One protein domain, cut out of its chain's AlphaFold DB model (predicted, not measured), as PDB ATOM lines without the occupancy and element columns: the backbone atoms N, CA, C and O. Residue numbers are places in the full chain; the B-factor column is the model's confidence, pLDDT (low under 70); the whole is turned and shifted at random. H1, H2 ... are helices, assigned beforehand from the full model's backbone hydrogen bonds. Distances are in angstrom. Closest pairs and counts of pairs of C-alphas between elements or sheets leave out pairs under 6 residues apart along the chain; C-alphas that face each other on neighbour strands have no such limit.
ATOM      1  N   ILE A  21     -43.150 -27.758   5.994       85.50
ATOM      2  CA  ILE A  21     -41.760 -27.285   5.880       85.50
ATOM      3  C   ILE A  21     -41.523 -26.634   4.513       85.50
ATOM      4  O   ILE A  21     -41.039 -25.505   4.448       85.50
ATOM      5  N   SER A  22     -41.900 -27.301   3.418       82.62
ATOM      6  CA  SER A  22     -41.751 -26.742   2.072       82.62
ATOM      7  C   SER A  22     -42.563 -25.468   1.883       82.62
ATOM      8  O   SER A  22     -42.041 -24.495   1.348       82.62
ATOM      9  N   THR A  23     -43.806 -25.425   2.363       85.38
ATOM     10  CA  THR A  23     -44.637 -24.216   2.284       85.38
ATOM     11  C   THR A  23     -44.021 -23.044   3.046       85.38
ATOM     12  O   THR A  23     -43.990 -21.935   2.515       85.38
ATOM     13  N   SER A  24     -43.464 -23.276   4.238       86.50
ATOM     14  CA  SER A  24     -42.745 -22.245   4.994       86.50
ATOM     15  C   SER A  24     -41.515 -21.730   4.245       86.50
ATOM     16  O   SER A  24     -41.279 -20.525   4.209       86.50
ATOM     17  N   ILE A  25     -40.759 -22.616   3.587       87.81
ATOM     18  CA  ILE A  25     -39.621 -22.218   2.744       87.81
ATOM     19  C   ILE A  25     -40.099 -21.328   1.588       87.81
ATOM     20  O   ILE A  25     -39.530 -20.261   1.364       87.81
ATOM     21  N   PHE A  26     -41.175 -21.706   0.893       84.06
ATOM     22  CA  PHE A  26     -41.730 -20.893  -0.195       84.06
ATOM     23  C   PHE A  26     -42.268 -19.541   0.280       84.06
ATOM     24  O   PHE A  26     -42.105 -18.547  -0.425       84.06
ATOM     25  N   PHE A  27     -42.844 -19.474   1.482       86.88
ATOM     26  CA  PHE A  27     -43.246 -18.210   2.095       86.88
ATOM     27  C   PHE A  27     -42.044 -17.283   2.338       86.88
ATOM     28  O   PHE A  27     -42.085 -16.116   1.957       86.88
ATOM     29  N   ILE A  28     -40.947 -17.803   2.901       88.25
ATOM     30  CA  ILE A  28     -39.709 -17.032   3.123       88.25
ATOM     31  C   ILE A  28     -39.117 -16.552   1.790       88.25
ATOM     32  O   ILE A  28     -38.675 -15.404   1.676       88.25
ATOM     33  N   ILE A  29     -39.139 -17.408   0.764       86.81
ATOM     34  CA  ILE A  29     -38.684 -17.070  -0.588       86.81
ATOM     35  C   ILE A  29     -39.538 -15.930  -1.169       86.81
ATOM     36  O   ILE A  29     -38.978 -14.937  -1.642       86.81
ATOM     37  N   ALA A  30     -40.870 -16.011  -1.077       85.12
ATOM     38  CA  ALA A  30     -41.781 -14.959  -1.536       85.12
ATOM     39  C   ALA A  30     -41.564 -13.631  -0.787       85.12
ATOM     40  O   ALA A  30     -41.439 -12.582  -1.419       85.12
ATOM     41  N   MET A  31     -41.417 -13.674   0.538       87.31
ATOM     42  CA  MET A  31     -41.104 -12.495   1.356       87.31
ATOM     43  C   MET A  31     -39.792 -11.835   0.925       87.31
ATOM     44  O   MET A  31     -39.733 -10.621   0.738       87.31
ATOM     45  N   THR A  32     -38.748 -12.636   0.697       86.88
ATOM     46  CA  THR A  32     -37.449 -12.142   0.215       86.88
ATOM     47  C   THR A  32     -37.569 -11.477  -1.156       86.88
ATOM     48  O   THR A  32     -36.908 -10.469  -1.418       86.88
ATOM     49  N   PHE A  33     -38.415 -12.014  -2.038       84.75
ATOM     50  CA  PHE A  33     -38.672 -11.422  -3.346       84.75
ATOM     51  C   PHE A  33     -39.320 -10.047  -3.236       84.75
ATOM     52  O   PHE A  33     -38.795  -9.095  -3.812       84.75
ATOM     53  N   TYR A  34     -40.403  -9.921  -2.465       84.19
ATOM     54  CA  TYR A  34     -41.059  -8.629  -2.269       84.19
ATOM     55  C   TYR A  34     -40.155  -7.621  -1.560       84.19
ATOM     56  O   TYR A  34     -40.130  -6.459  -1.948       84.19
ATOM     57  N   TYR A  35     -39.338  -8.068  -0.605       86.38
ATOM     58  CA  TYR A  35     -38.341  -7.217   0.039       86.38
ATOM     59  C   TYR A  35     -37.309  -6.669  -0.961       86.38
ATOM     60  O   TYR A  35     -37.028  -5.473  -0.992       86.38
ATOM     61  N   LYS A  36     -36.770  -7.518  -1.848       84.31
ATOM     62  CA  LYS A  36     -35.857  -7.058  -2.910       84.31
ATOM     63  C   LYS A  36     -36.547  -6.188  -3.959       84.31
ATOM     64  O   LYS A  36     -35.900  -5.324  -4.551       84.31
ATOM     65  N   LEU A  37     -37.824  -6.443  -4.233       82.12
ATOM     66  CA  LEU A  37     -38.620  -5.638  -5.152       82.12
ATOM     67  C   LEU A  37     -38.837  -4.232  -4.587       82.12
ATOM     68  O   LEU A  37     -38.690  -3.256  -5.322       82.12
ATOM     69  N   ASP A  38     -39.099  -4.124  -3.285       85.19
ATOM     70  CA  ASP A  38     -39.220  -2.846  -2.591       85.19
ATOM     71  C   ASP A  38     -37.928  -2.026  -2.683       85.19
ATOM     72  O   ASP A  38     -37.949  -0.901  -3.173       85.19
ATOM     73  N   GLN A  39     -36.769  -2.625  -2.380       83.25
ATOM     74  CA  GLN A  39     -35.469  -1.942  -2.504       83.25
ATOM     75  C   GLN A  39     -35.206  -1.352  -3.902       83.25
ATOM     76  O   GLN A  39     -34.449  -0.394  -4.043       83.25
ATOM     77  N   LYS A  40     -35.793  -1.940  -4.951       80.00
ATOM     78  CA  LYS A  40     -35.650  -1.490  -6.343       80.00
ATOM     79  C   LYS A  40     -36.683  -0.440  -6.751       80.00
ATOM     80  O   LYS A  40     -36.399   0.340  -7.653       80.00
ATOM     81  N   THR A  41     -37.873  -0.471  -6.160       81.75
ATOM     82  CA  THR A  41     -39.022   0.348  -6.584       81.75
ATOM     83  C   THR A  41     -39.313   1.507  -5.639       81.75
ATOM     84  O   THR A  41     -39.952   2.467  -6.055       81.75
ATOM     85  N   GLY A  42     -38.837   1.439  -4.392       79.19
ATOM     86  CA  GLY A  42     -39.117   2.420  -3.345       79.19
ATOM     87  C   GLY A  42     -40.595   2.488  -2.953       79.19
ATOM     88  O   GLY A  42     -41.025   3.497  -2.404       79.19
ATOM     89  N   ALA A  43     -41.383   1.456  -3.274       75.94
ATOM     90  CA  ALA A  43     -42.833   1.443  -3.076       75.94
ATOM     91  C   ALA A  43     -43.250   1.334  -1.593       75.94
ATOM     92  O   ALA A  43     -44.403   1.610  -1.260       75.94
ATOM     93  N   GLY A  44     -42.309   0.981  -0.717       76.00
ATOM     94  CA  GLY A  44     -42.493   0.715   0.700       76.00
ATOM     95  C   GLY A  44     -42.866  -0.745   0.950       76.00
ATOM     96  O   GLY A  44     -43.942  -1.191   0.562       76.00
ATOM     97  N   PHE A  45     -42.007  -1.488   1.652       82.94
ATOM     98  CA  PHE A  45     -42.336  -2.816   2.163       82.94
ATOM     99  C   PHE A  45     -43.252  -2.708   3.387       82.94
ATOM    100  O   PHE A  45     -42.898  -2.076   4.385       82.94
ATOM    101  N   GLY A  46     -44.416  -3.355   3.351       84.00
ATOM    102  CA  GLY A  46     -45.359  -3.305   4.459       84.00
ATOM    103  C   GLY A  46     -46.343  -4.470   4.509       84.00
ATOM    104  O   GLY A  46     -46.087  -5.593   4.075       84.00
ATOM    105  N   LEU A  47     -47.508  -4.197   5.105       85.00
ATOM    106  CA  LEU A  47     -48.553  -5.199   5.333       85.00
ATOM    107  C   LEU A  47     -49.086  -5.818   4.034       85.00
ATOM    108  O   LEU A  47     -49.486  -6.980   4.039       85.00
ATOM    109  N   ARG A  48     -49.094  -5.071   2.923       86.44
ATOM    110  CA  ARG A  48     -49.628  -5.557   1.643       86.44
ATOM    111  C   ARG A  48     -48.783  -6.707   1.102       86.44
ATOM    112  O   ARG A  48     -49.332  -7.744   0.739       86.44
ATOM    113  N   GLU A  49     -47.465  -6.564   1.117       85.31
ATOM    114  CA  GLU A  49     -46.497  -7.548   0.627       85.31
ATOM    115  C   GLU A  49     -46.529  -8.822   1.475       85.31
ATOM    116  O   GLU A  49     -46.482  -9.933   0.942       85.31
ATOM    117  N   ILE A  50     -46.685  -8.667   2.794       87.06
ATOM    118  CA  ILE A  50     -46.843  -9.787   3.729       87.06
ATOM    119  C   ILE A  50     -48.126 -10.565   3.421       87.06
ATOM    120  O   ILE A  50     -48.089 -11.790   3.300       87.06
ATOM    121  N   VAL A  51     -49.256  -9.868   3.248       88.62
ATOM    122  CA  VAL A  51     -50.543 -10.503   2.917       88.62
ATOM    123  C   VAL A  51     -50.471 -11.206   1.562       88.62
ATOM    124  O   VAL A  51     -50.897 -12.354   1.457       88.62
ATOM    125  N   PHE A  52     -49.877 -10.585   0.538       85.19
ATOM    126  CA  PHE A  52     -49.681 -11.234  -0.762       85.19
ATOM    127  C   PHE A  52     -48.796 -12.480  -0.660       85.19
ATOM    128  O   PHE A  52     -49.146 -13.524  -1.211       85.19
ATOM    129  N   SER A  53     -47.696 -12.406   0.091       86.44
ATOM    130  CA  SER A  53     -46.813 -13.555   0.332       86.44
ATOM    131  C   SER A  53     -47.551 -14.699   1.026       86.44
ATOM    132  O   SER A  53     -47.383 -15.863   0.660       86.44
ATOM    133  N   LEU A  54     -48.413 -14.376   1.994       88.75
ATOM    134  CA  LEU A  54     -49.237 -15.350   2.704       88.75
ATOM    135  C   LEU A  54     -50.251 -16.020   1.768       88.75
ATOM    136  O   LEU A  54     -50.366 -17.244   1.763       88.75
ATOM    137  N   VAL A  55     -50.952 -15.237   0.940       88.25
ATOM    138  CA  VAL A  55     -51.907 -15.760  -0.052       88.25
ATOM    139  C   VAL A  55     -51.207 -16.699  -1.034       88.25
ATOM    140  O   VAL A  55     -51.709 -17.792  -1.299       88.25
ATOM    141  N   ILE A  56     -50.022 -16.326  -1.526       85.69
ATOM    142  CA  ILE A  56     -49.214 -17.177  -2.411       85.69
ATOM    143  C   ILE A  56     -48.819 -18.477  -1.705       85.69
ATOM    144  O   ILE A  56     -48.954 -19.553  -2.288       85.69
ATOM    145  N   ALA A  57     -48.376 -18.411  -0.448       86.50
ATOM    146  CA  ALA A  57     -48.007 -19.597   0.318       86.50
ATOM    147  C   ALA A  57     -49.195 -20.552   0.521       86.50
ATOM    148  O   ALA A  57     -49.042 -21.763   0.361       86.50
ATOM    149  N   ILE A  58     -50.388 -20.021   0.805       89.25
ATOM    150  CA  ILE A  58     -51.619 -20.816   0.932       89.25
ATOM    151  C   ILE A  58     -51.991 -21.465  -0.408       89.25
ATOM    152  O   ILE A  58     -52.301 -22.657  -0.451       89.25
ATOM    153  N   LEU A  59     -51.926 -20.721  -1.516       88.56
ATOM    154  CA  LEU A  59     -52.177 -21.276  -2.850       88.56
ATOM    155  C   LEU A  59     -51.190 -22.401  -3.185       88.56
ATOM    156  O   LEU A  59     -51.607 -23.466  -3.640       88.56
ATOM    157  N   LEU A  60     -49.901 -22.206  -2.893       86.25
ATOM    158  CA  LEU A  60     -48.873 -23.232  -3.072       86.25
ATOM    159  C   LEU A  60     -49.121 -24.455  -2.187       86.25
ATOM    160  O   LEU A  60     -48.940 -25.580  -2.640       86.25
ATOM    161  N   PHE A  61     -49.573 -24.268  -0.947       89.75
ATOM    162  CA  PHE A  61     -49.934 -25.366  -0.051       89.75
ATOM    163  C   PHE A  61     -51.025 -26.257  -0.659       89.75
ATOM    164  O   PHE A  61     -50.855 -27.475  -0.757       89.75
ATOM    165  N   PHE A  62     -52.123 -25.657  -1.130       89.62
ATOM    166  CA  PHE A  62     -53.192 -26.401  -1.801       89.62
ATOM    167  C   PHE A  62     -52.718 -27.051  -3.099       89.62
ATOM    168  O   PHE A  62     -53.074 -28.197  -3.382       89.62
ATOM    169  N   PHE A  63     -51.868 -26.358  -3.855       87.75
ATOM    170  CA  PHE A  63     -51.263 -26.895  -5.064       87.75
ATOM    171  C   PHE A  63     -50.405 -28.141  -4.779       87.75
ATOM    172  O   PHE A  63     -50.567 -29.159  -5.450       87.75
ATOM    173  N   PHE A  64     -49.576 -28.126  -3.729       86.62
ATOM    174  CA  PHE A  64     -48.801 -29.297  -3.310       86.62
ATOM    175  C   PHE A  64     -49.685 -30.458  -2.859       86.62
ATOM    176  O   PHE A  64     -49.402 -31.609  -3.195       86.62
ATOM    177  N   ILE A  65     -50.773 -30.187  -2.132       88.81
ATOM    178  CA  ILE A  65     -51.740 -31.228  -1.757       88.81
ATOM    179  C   ILE A  65     -52.334 -31.876  -3.007       88.81
ATOM    180  O   ILE A  65     -52.371 -33.105  -3.115       88.81
ATOM    181  N   TRP A  66     -52.777 -31.061  -3.962       88.81
ATOM    182  CA  TRP A  66     -53.344 -31.545  -5.214       88.81
ATOM    183  C   TRP A  66     -52.336 -32.386  -6.011       88.81
ATOM    184  O   TRP A  66     -52.664 -33.479  -6.477       88.81
ATOM    185  N   LEU A  67     -51.080 -31.945  -6.065       86.50
ATOM    186  CA  LEU A  67     -49.975 -32.655  -6.703       86.50
ATOM    187  C   LEU A  67     -49.692 -34.009  -6.037       86.50
ATOM    188  O   LEU A  67     -49.522 -35.010  -6.730       86.50
ATOM    189  N   ILE A  68     -49.712 -34.087  -4.702       85.38
ATOM    190  CA  ILE A  68     -49.562 -35.358  -3.973       85.38
ATOM    191  C   ILE A  68     -50.684 -36.329  -4.333       85.38
ATOM    192  O   ILE A  68     -50.426 -37.516  -4.550       85.38
ATOM    193  N   ILE A  69     -51.927 -35.846  -4.405       87.06
ATOM    194  CA  ILE A  69     -53.076 -36.669  -4.803       87.06
ATOM    195  C   ILE A  69     -52.880 -37.195  -6.228       87.06
ATOM    196  O   ILE A  69     -53.145 -38.370  -6.487       87.06
ATOM    197  N   LEU A  70     -52.392 -36.348  -7.135       87.88
ATOM    198  CA  LEU A  70     -52.145 -36.711  -8.526       87.88
ATOM    199  C   LEU A  70     -51.026 -37.758  -8.648       87.88
ATOM    200  O   LEU A  70     -51.245 -38.797  -9.268       87.88
ATOM    201  N   ILE A  71     -49.882 -37.549  -7.985       85.81
ATOM    202  CA  ILE A  71     -48.750 -38.494  -7.984       85.81
ATOM    203  C   ILE A  71     -49.147 -39.835  -7.360       85.81
ATOM    204  O   ILE A  71     -48.759 -40.880  -7.871       85.81
ATOM    205  N   ARG A  72     -49.963 -39.845  -6.297       84.56
ATOM    206  CA  ARG A  72     -50.470 -41.098  -5.708       84.56
ATOM    207  C   ARG A  72     -51.373 -41.887  -6.658       84.56
ATOM    208  O   ARG A  72     -51.417 -43.107  -6.552       84.56
ATOM    209  N   LYS A  73     -52.114 -41.215  -7.546       85.94
ATOM    210  CA  LYS A  73     -52.968 -41.875  -8.549       85.94
ATOM    211  C   LYS A  73     -52.163 -42.361  -9.751       85.94
ATOM    212  O   LYS A  73     -52.371 -43.477 -10.211       85.94
ATOM    213  N   ASN A  74     -51.282 -41.514 -10.271       87.00
ATOM    214  CA  ASN A  74     -50.402 -41.831 -11.384       87.00
ATOM    215  C   ASN A  74     -49.119 -41.007 -11.250       87.00
ATOM    216  O   ASN A  74     -49.104 -39.808 -11.533       87.00
ATOM    217  N   SER A  75     -48.038 -41.659 -10.822       84.81
ATOM    218  CA  SER A  75     -46.798 -40.973 -10.465       84.81
ATOM    219  C   SER A  75     -46.153 -40.241 -11.644       84.81
ATOM    220  O   SER A  75     -45.634 -39.142 -11.466       84.81
ATOM    221  N   TYR A  76     -46.215 -40.817 -12.849       87.00
ATOM    222  CA  TYR A  76     -45.632 -40.226 -14.056       87.00
ATOM    223  C   TYR A  76     -46.454 -39.040 -14.560       87.00
ATOM    224  O   TYR A  76     -45.894 -37.980 -14.835       87.00
ATOM    225  N   LEU A  77     -47.784 -39.190 -14.609       87.75
ATOM    226  CA  LEU A  77     -48.686 -38.093 -14.964       87.75
ATOM    227  C   LEU A  77     -48.564 -36.945 -13.955       87.75
ATOM    228  O   LEU A  77     -48.516 -35.783 -14.343       87.75
ATOM    229  N   GLY A  78     -48.462 -37.278 -12.666       87.50
ATOM    230  CA  GLY A  78     -48.291 -36.309 -11.594       87.50
ATOM    231  C   GLY A  78     -47.039 -35.452 -11.761       87.50
ATOM    232  O   GLY A  78     -47.137 -34.229 -11.707       87.50
ATOM    233  N   ILE A  79     -45.886 -36.072 -12.049       89.00
ATOM    234  CA  ILE A  79     -44.656 -35.329 -12.361       89.00
ATOM    235  C   ILE A  79     -44.839 -34.476 -13.617       89.00
ATOM    236  O   ILE A  79     -44.549 -33.283 -13.576       89.00
ATOM    237  N   ALA A  80     -45.309 -35.057 -14.723       89.38
ATOM    238  CA  ALA A  80     -45.404 -34.341 -15.994       89.38
ATOM    239  C   ALA A  80     -46.279 -33.082 -15.877       89.38
ATOM    240  O   ALA A  80     -45.867 -31.996 -16.282       89.38
ATOM    241  N   VAL A  81     -47.445 -33.210 -15.236       91.19
ATOM    242  CA  VAL A  81     -48.351 -32.084 -14.968       91.19
ATOM    243  C   VAL A  81     -47.692 -31.065 -14.040       91.19
ATOM    244  O   VAL A  81     -47.764 -29.867 -14.297       91.19
ATOM    245  N   SER A  82     -47.007 -31.519 -12.988       88.88
ATOM    246  CA  SER A  82     -46.351 -30.622 -12.035       88.88
ATOM    247  C   SER A  82     -45.237 -29.777 -12.656       88.88
ATOM    248  O   SER A  82     -45.136 -28.591 -12.348       88.88
ATOM    249  N   LEU A  83     -44.429 -30.373 -13.540       90.94
ATOM    250  CA  LEU A  83     -43.372 -29.682 -14.273       90.94
ATOM    251  C   LEU A  83     -43.973 -28.722 -15.296       90.94
ATOM    252  O   LEU A  83     -43.534 -27.582 -15.383       90.94
ATOM    253  N   GLY A  84     -45.014 -29.145 -16.019       92.00
ATOM    254  CA  GLY A  84     -45.719 -28.277 -16.962       92.00
ATOM    255  C   GLY A  84     -46.288 -27.024 -16.293       92.00
ATOM    256  O   GLY A  84     -46.103 -25.920 -16.802       92.00
ATOM    257  N   ILE A  85     -46.923 -27.173 -15.126       90.62
ATOM    258  CA  ILE A  85     -47.497 -26.041 -14.387       90.62
ATOM    259  C   ILE A  85     -46.411 -25.092 -13.877       90.62
ATOM    260  O   ILE A  85     -46.569 -23.883 -14.018       90.62
ATOM    261  N   VAL A  86     -45.303 -25.600 -13.326       90.56
ATOM    262  CA  VAL A  86     -44.215 -24.719 -12.870       90.56
ATOM    263  C   VAL A  86     -43.559 -23.982 -14.025       90.56
ATOM    264  O   VAL A  86     -43.389 -22.772 -13.929       90.56
ATOM    265  N   THR A  87     -43.309 -24.642 -15.154       90.50
ATOM    266  CA  THR A  87     -42.794 -23.961 -16.352       90.50
ATOM    267  C   THR A  87     -43.754 -22.871 -16.842       90.50
ATOM    268  O   THR A  87     -43.313 -21.785 -17.216       90.50
ATOM    269  N   LEU A  88     -45.070 -23.118 -16.812       91.94
ATOM    270  CA  LEU A  88     -46.083 -22.113 -17.164       91.94
ATOM    271  C   LEU A  88     -46.104 -20.932 -16.184       91.94
ATOM    272  O   LEU A  88     -46.254 -19.785 -16.614       91.94
ATOM    273  N   LEU A  89     -45.949 -21.190 -14.883       88.38
ATOM    274  CA  LEU A  89     -45.871 -20.146 -13.858       88.38
ATOM    275  C   LEU A  89     -44.608 -19.299 -14.028       88.38
ATOM    276  O   LEU A  89     -44.714 -18.075 -14.095       88.38
ATOM    277  N   ASP A  90     -43.446 -19.933 -14.184       87.69
ATOM    278  CA  ASP A  90     -42.172 -19.255 -14.432       87.69
ATOM    279  C   ASP A  90     -42.261 -18.366 -15.671       87.69
ATOM    280  O   ASP A  90     -41.905 -17.187 -15.633       87.69
ATOM    281  N   TYR A  91     -42.808 -18.907 -16.761       89.44
ATOM    282  CA  TYR A  91     -43.019 -18.163 -17.996       89.44
ATOM    283  C   TYR A  91     -43.947 -16.959 -17.796       89.44
ATOM    284  O   TYR A  91     -43.647 -15.858 -18.262       89.44
ATOM    285  N   SER A  92     -45.047 -17.139 -17.061       88.12
ATOM    286  CA  SER A  92     -46.005 -16.067 -16.766       88.12
ATOM    287  C   SER A  92     -45.366 -14.941 -15.949       88.12
ATOM    288  O   SER A  92     -45.595 -13.760 -16.222       88.12
ATOM    289  N   VAL A  93     -44.521 -15.289 -14.974       85.50
ATOM    290  CA  VAL A  93     -43.785 -14.313 -14.162       85.50
ATOM    291  C   VAL A  93     -42.722 -13.600 -15.001       85.50
ATOM    292  O   VAL A  93     -42.652 -12.373 -14.950       85.50
ATOM    293  N   LEU A  94     -41.947 -14.318 -15.823       87.81
ATOM    294  CA  LEU A  94     -40.937 -13.725 -16.714       87.81
ATOM    295  C   LEU A  94     -41.538 -12.794 -17.766       87.81
ATOM    296  O   LEU A  94     -40.914 -11.799 -18.137       87.81
ATOM    297  N   MET A  95     -42.743 -13.093 -18.252       85.44
ATOM    298  CA  MET A  95     -43.448 -12.219 -19.188       85.44
ATOM    299  C   MET A  95     -43.797 -10.868 -18.561       85.44
ATOM    300  O   MET A  95     -43.718  -9.848 -19.244       85.44
ATOM    301  N   ARG A  96     -44.142 -10.847 -17.268       82.19
ATOM    302  CA  ARG A  96     -44.577  -9.628 -16.576       82.19
ATOM    303  C   ARG A  96     -43.452  -8.877 -15.868       82.19
ATOM    304  O   ARG A  96     -43.453  -7.651 -15.864       82.19
ATOM    305  N   PHE A  97     -42.496  -9.589 -15.283       79.06
ATOM    306  CA  PHE A  97     -41.419  -9.024 -14.473       79.06
ATOM    307  C   PHE A  97     -40.061  -9.438 -15.038       79.06
ATOM    308  O   PHE A  97     -39.430 -10.385 -14.571       79.06
ATOM    309  N   ARG A  98     -39.578  -8.711 -16.049       78.75
ATOM    310  CA  ARG A  98     -38.254  -8.959 -16.633       78.75
ATOM    311  C   ARG A  98     -37.166  -8.292 -15.800       78.75
ATOM    312  O   ARG A  98     -37.176  -7.081 -15.608       78.75
ATOM    313  N   GLY A  99     -36.206  -9.080 -15.332       82.31
ATOM    314  CA  GLY A  99     -35.031  -8.559 -14.646       82.31
ATOM    315  C   GLY A  99     -34.190  -9.658 -13.999       82.31
ATOM    316  O   GLY A  99     -34.710 -10.736 -13.710       82.31
ATOM    317  N   PRO A 100     -32.904  -9.385 -13.721       83.94
ATOM    318  CA  PRO A 100     -31.985 -10.376 -13.160       83.94
ATOM    319  C   PRO A 100     -32.457 -10.908 -11.801       83.94
ATOM    320  O   PRO A 100     -32.326 -12.096 -11.528       83.94
ATOM    321  N   ASN A 101     -33.079 -10.062 -10.972       81.00
ATOM    322  CA  ASN A 101     -33.633 -10.474  -9.679       81.00
ATOM    323  C   ASN A 101     -34.784 -11.476  -9.833       81.00
ATOM    324  O   ASN A 101     -34.828 -12.457  -9.095       81.00
ATOM    325  N   THR A 102     -35.683 -11.256 -10.796       83.62
ATOM    326  CA  THR A 102     -36.782 -12.186 -11.077       83.62
ATOM    327  C   THR A 102     -36.249 -13.506 -11.614       83.62
ATOM    328  O   THR A 102     -36.676 -14.561 -11.163       83.62
ATOM    329  N   THR A 103     -35.272 -13.468 -12.522       86.44
ATOM    330  CA  THR A 103     -34.666 -14.687 -13.072       86.44
ATOM    331  C   THR A 103     -33.978 -15.513 -11.986       86.44
ATOM    332  O   THR A 103     -34.188 -16.720 -11.918       86.44
ATOM    333  N   ILE A 104     -33.202 -14.875 -11.101       86.69
ATOM    334  CA  ILE A 104     -32.557 -15.558  -9.968       86.69
ATOM    335  C   ILE A 104     -33.610 -16.142  -9.021       86.69
ATOM    336  O   ILE A 104     -33.478 -17.282  -8.585       86.69
ATOM    337  N   PHE A 105     -34.666 -15.382  -8.723       85.75
ATOM    338  CA  PHE A 105     -35.765 -15.847  -7.882       85.75
ATOM    339  C   PHE A 105     -36.438 -17.096  -8.458       85.75
ATOM    340  O   PHE A 105     -36.586 -18.085  -7.745       85.75
ATOM    341  N   LEU A 106     -36.789 -17.074  -9.745       89.75
ATOM    342  CA  LEU A 106     -37.417 -18.209 -10.416       89.75
ATOM    343  C   LEU A 106     -36.476 -19.408 -10.503       89.75
ATOM    344  O   LEU A 106     -36.898 -20.526 -10.247       89.75
ATOM    345  N   LEU A 107     -35.183 -19.195 -10.763       89.31
ATOM    346  CA  LEU A 107     -34.197 -20.279 -10.747       89.31
ATOM    347  C   LEU A 107     -34.129 -20.971  -9.383       89.31
ATOM    348  O   LEU A 107     -34.152 -22.201  -9.323       89.31
ATOM    349  N   ILE A 108     -34.071 -20.204  -8.292       89.75
ATOM    350  CA  ILE A 108     -34.066 -20.761  -6.932       89.75
ATOM    351  C   ILE A 108     -35.387 -21.492  -6.668       89.75
ATOM    352  O   ILE A 108     -35.368 -22.647  -6.242       89.75
ATOM    353  N   PHE A 109     -36.520 -20.850  -6.959       88.12
ATOM    354  CA  PHE A 109     -37.855 -21.414  -6.771       88.12
ATOM    355  C   PHE A 109     -38.015 -22.754  -7.502       88.12
ATOM    356  O   PHE A 109     -38.347 -23.765  -6.879       88.12
ATOM    357  N   SER A 110     -37.705 -22.787  -8.795       90.56
ATOM    358  CA  SER A 110     -37.879 -23.963  -9.646       90.56
ATOM    359  C   SER A 110     -36.895 -25.068  -9.301       90.56
ATOM    360  O   SER A 110     -37.277 -26.235  -9.280       90.56
ATOM    361  N   THR A 111     -35.664 -24.728  -8.911       91.38
ATOM    362  CA  THR A 111     -34.703 -25.717  -8.403       91.38
ATOM    363  C   THR A 111     -35.234 -26.401  -7.141       91.38
ATOM    364  O   THR A 111     -35.295 -27.631  -7.083       91.38
ATOM    365  N   PHE A 112     -35.686 -25.625  -6.148       89.12
ATOM    366  CA  PHE A 112     -36.279 -26.177  -4.924       89.12
ATOM    367  C   PHE A 112     -37.519 -27.025  -5.221       89.12
ATOM    368  O   PHE A 112     -37.676 -28.115  -4.667       89.12
ATOM    369  N   TYR A 113     -38.381 -26.552  -6.118       88.81
ATOM    370  CA  TYR A 113     -39.590 -27.260  -6.512       88.81
ATOM    371  C   TYR A 113     -39.298 -28.602  -7.195       88.81
ATOM    372  O   TYR A 113     -39.916 -29.616  -6.861       88.81
ATOM    373  N   ILE A 114     -38.344 -28.635  -8.131       90.50
ATOM    374  CA  ILE A 114     -37.948 -29.854  -8.847       90.50
ATOM    375  C   ILE A 114     -37.379 -30.876  -7.862       90.50
ATOM    376  O   ILE A 114     -37.828 -32.024  -7.851       90.50
ATOM    377  N   ILE A 115     -36.455 -30.458  -6.988       90.69
ATOM    378  CA  ILE A 115     -35.869 -31.331  -5.959       90.69
ATOM    379  C   ILE A 115     -36.972 -31.922  -5.074       90.69
ATOM    380  O   ILE A 115     -37.008 -33.136  -4.854       90.69
ATOM    381  N   TYR A 116     -37.904 -31.087  -4.608       87.00
ATOM    382  CA  TYR A 116     -39.016 -31.537  -3.776       87.00
ATOM    383  C   TYR A 116     -39.925 -32.537  -4.499       87.00
ATOM    384  O   TYR A 116     -40.286 -33.571  -3.938       87.00
ATOM    385  N   THR A 117     -40.266 -32.261  -5.758       86.56
ATOM    386  CA  THR A 117     -41.145 -33.114  -6.567       86.56
ATOM    387  C   THR A 117     -40.507 -34.477  -6.837       86.56
ATOM    388  O   THR A 117     -41.164 -35.509  -6.684       86.56
ATOM    389  N   ILE A 118     -39.210 -34.502  -7.163       88.75
ATOM    390  CA  ILE A 118     -38.443 -35.739  -7.352       88.75
ATOM    391  C   ILE A 118     -38.397 -36.543  -6.047       88.75
ATOM    392  O   ILE A 118     -38.693 -37.741  -6.046       88.75
ATOM    393  N   TYR A 119     -38.081 -35.894  -4.922       88.25
ATOM    394  CA  TYR A 119     -38.098 -36.532  -3.604       88.25
ATOM    395  C   TYR A 119     -39.467 -37.161  -3.301       88.25
ATOM    396  O   TYR A 119     -39.556 -38.320  -2.880       88.25
ATOM    397  N   LEU A 120     -40.543 -36.418  -3.561       85.06
ATOM    398  CA  LEU A 120     -41.908 -36.860  -3.308       85.06
ATOM    399  C   LEU A 120     -42.289 -38.072  -4.171       85.06
ATOM    400  O   LEU A 120     -42.906 -39.016  -3.672       85.06
ATOM    401  N   PHE A 121     -41.871 -38.084  -5.437       86.88
ATOM    402  CA  PHE A 121     -42.061 -39.217  -6.337       86.88
ATOM    403  C   PHE A 121     -41.385 -40.491  -5.824       86.88
ATOM    404  O   PHE A 121     -42.032 -41.539  -5.731       86.88
ATOM    405  N   PHE A 122     -40.104 -40.413  -5.451       86.62
ATOM    406  CA  PHE A 122     -39.373 -41.578  -4.948       86.62
ATOM    407  C   PHE A 122     -39.960 -42.105  -3.643       86.62
ATOM    408  O   PHE A 122     -40.094 -43.319  -3.475       86.62
ATOM    409  N   ARG A 123     -40.361 -41.205  -2.742       84.38
ATOM    410  CA  ARG A 123     -41.006 -41.578  -1.485       84.38
ATOM    411  C   ARG A 123     -42.310 -42.337  -1.723       84.38
ATOM    412  O   ARG A 123     -42.467 -43.435  -1.198       84.38
ATOM    413  N   ILE A 124     -43.214 -41.791  -2.537       81.62
ATOM    414  CA  ILE A 124     -44.510 -42.428  -2.814       81.62
ATOM    415  C   ILE A 124     -44.304 -43.792  -3.483       81.62
ATOM    416  O   ILE A 124     -44.956 -44.761  -3.106       81.62
ATOM    417  N   ARG A 125     -43.354 -43.908  -4.418       81.94
ATOM    418  CA  ARG A 125     -43.050 -45.186  -5.076       81.94
ATOM    419  C   ARG A 125     -42.492 -46.232  -4.106       81.94
ATOM    420  O   ARG A 125     -42.829 -47.409  -4.230       81.94
ATOM    421  N   LYS A 126     -41.645 -45.825  -3.154       82.25
ATOM    422  CA  LYS A 126     -41.108 -46.713  -2.110       82.25
ATOM    423  C   LYS A 126     -42.219 -47.213  -1.183       82.25
ATOM    424  O   LYS A 126     -42.251 -48.404  -0.881       82.25
ATOM    425  N   ASP A 127     -43.138 -46.329  -0.795       77.06
ATOM    426  CA  ASP A 127     -44.294 -46.677   0.036       77.06
ATOM    427  C   ASP A 127     -45.220 -47.677  -0.681       77.06
ATOM    428  O   ASP A 127     -45.634 -48.660  -0.070       77.06
ATOM    429  N   SER A 128     -45.475 -47.492  -1.985       74.12
ATOM    430  CA  SER A 128     -46.276 -48.436  -2.780       74.12
ATOM    431  C   SER A 128     -45.648 -49.831  -2.854       74.12
ATOM    432  O   SER A 128     -46.349 -50.817  -2.662       74.12
ATOM    433  N   LYS A 129     -44.327 -49.927  -3.071       74.44
ATOM    434  CA  LYS A 129     -43.624 -51.222  -3.113       74.44
ATOM    435  C   LYS A 129     -43.662 -51.946  -1.770       74.44
ATOM    436  O   LYS A 129     -43.902 -53.144  -1.728       74.44
ATOM    437  N   LYS A 130     -43.436 -51.232  -0.661       71.00
ATOM    438  CA  LYS A 130     -43.441 -51.836   0.681       71.00
ATOM    439  C   LYS A 130     -44.794 -52.479   1.016       71.00
ATOM    440  O   LYS A 130     -44.826 -53.517   1.661       71.00
ATOM    441  N   GLN A 131     -45.890 -51.874   0.556       66.50
ATOM    442  CA  GLN A 131     -47.242 -52.405   0.743       66.50
ATOM    443  C   GLN A 131     -47.524 -53.661  -0.087       66.50
ATOM    444  O   GLN A 131     -48.312 -54.495   0.345       66.50
ATOM    445  N   GLU A 132     -46.905 -53.784  -1.260       66.81
ATOM    446  CA  GLU A 132     -47.013 -54.969  -2.116       66.81
ATOM    447  C   GLU A 132     -46.335 -56.177  -1.451       66.81
ATOM    448  O   GLU A 132     -46.979 -57.203  -1.261       66.81
ATOM    449  N   TYR A 133     -45.108 -56.005  -0.942       67.62
ATOM    450  CA  TYR A 133     -44.399 -57.058  -0.199       67.62
ATOM    451  C   TYR A 133     -45.128 -57.493   1.083       67.62
ATOM    452  O   TYR A 133     -45.259 -58.681   1.345       67.62
ATOM    453  N   GLU A 134     -45.663 -56.548   1.867       66.94
ATOM    454  CA  GLU A 134     -46.387 -56.884   3.107       66.94
ATOM    455  C   GLU A 134     -47.735 -57.589   2.850       66.94
ATOM    456  O   GLU A 134     -48.331 -58.157   3.768       66.94
ATOM    457  N   TYR A 135     -48.258 -57.511   1.623       64.62
ATOM    458  CA  TYR A 135     -49.442 -58.255   1.208       64.62
ATOM    459  C   TYR A 135     -49.079 -59.676   0.776       64.62
ATOM    460  O   TYR A 135     -49.764 -60.605   1.202       64.62
ATOM    461  N   ASP A 136     -48.003 -59.840   0.004       68.25
ATOM    462  CA  ASP A 136     -47.522 -61.154  -0.434       68.25
ATOM    463  C   ASP A 136     -47.035 -62.015   0.743       68.25
ATOM    464  O   ASP A 136     -47.362 -63.194   0.792       68.25
ATOM    465  N   ASP A 137     -46.380 -61.431   1.756       67.44
ATOM    466  CA  ASP A 137     -45.960 -62.149   2.979       67.44
ATOM    467  C   ASP A 137     -47.139 -62.629   3.860       67.44
ATOM    468  O   ASP A 137     -46.942 -63.383   4.815       67.44
ATOM    469  N   LYS A 138     -48.369 -62.157   3.604       59.59
ATOM    470  CA  LYS A 138     -49.580 -62.512   4.374       59.59
ATOM    471  C   LYS A 138     -50.477 -63.538   3.666       59.59
ATOM    472  O   LYS A 138     -51.564 -63.815   4.189       59.59
TER     473      LYS A 138
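What this domain is: This is residues 21 to 138 of the 139 residues of an uncharacterized protein of Candidatus Pacearchaeota archaeon CG10_big_fil_rev_8_21_14_0_10_34_76 (UniProt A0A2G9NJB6). Picture a long, loosely packed up-and-down bundle of four helices, in which H4 is the longest and its far end sticks out beyond the others with residues 129 to 136. H1 and H3 each pack on H2 and H4 but stay apart from each other, while H2 and H4 meet over a short stretch. The printed part has 118 residues with four named helices, H1 H2 H3 H4 along the chain, and no named strand; the class is all helix. The whole is loose, with a radius of gyration of the C-alphas of 17.7 A, and it is a rod spanning 66 by 25 by 17 A.

How they stand to each other: Begin with H4, residues 100 to 136, the longest helix. H3, residues 75 to 96, touches it at a shallow tilt of 10 degrees, opposite ways; look at Asp 90 and Leu 106, whose C-alphas, the closest of the two, are 6.3 A apart. H1, residues 21 to 41, touches H4 at a shallow tilt of 7 degrees, opposite ways, but H4 does so with residues 101 to 109 alone; the closest C-alphas, of Phe 33 and Phe 105, are 7.0 A apart. H2, residues 47 to 73, touches H4 with residues 68 to 72 alone, and H4 touches H2 with residues 120 to 124 alone. Their closest C-alphas are those of Arg 72 and Ile 124, 6.8 A apart, and the two run the same way at a shallow tilt of 32 degrees, only just short of steep. H2 and H3 form a helical hairpin at a shallow tilt of 25 degrees, with the C-alphas of Ile 71 and Gly 78 closest at 4.2 A. H1 and H2 form another, at a steep tilt of 37 degrees, only just past shallow; the C-alphas of Phe 27 and Ala 57 are closest at 5.3 A. H3 and H4 are also a hairpin. H1 and H3 are apart. In H1, H2, H3 and H4 every O i to N i+4 pair is within hydrogen-bond range.

Where its parts are: Find C-alpha 100 at (-31.985, -10.376, -13.160); from there H4 runs 54.6 A to C-alpha 136 at (-47.522, -61.154, -0.434). H1 begins at C-alpha 21, at (-41.760, -27.285, 5.880), and is 30.4 A long. H2 is 39.5 A long and H3 32.0 A.

The domain as a whole: The C-alphas of Gly 42 and Lys 138 are the two farthest apart, 66.2 A. Residues 95 to 100 and 129 to 138 stand free; without them the body spans 51 by 22 by 17 A. The printed part has no cut, and its three links are tight. The mean pLDDT of the printed part is 84.6, and residues 131 to 138 are under 70.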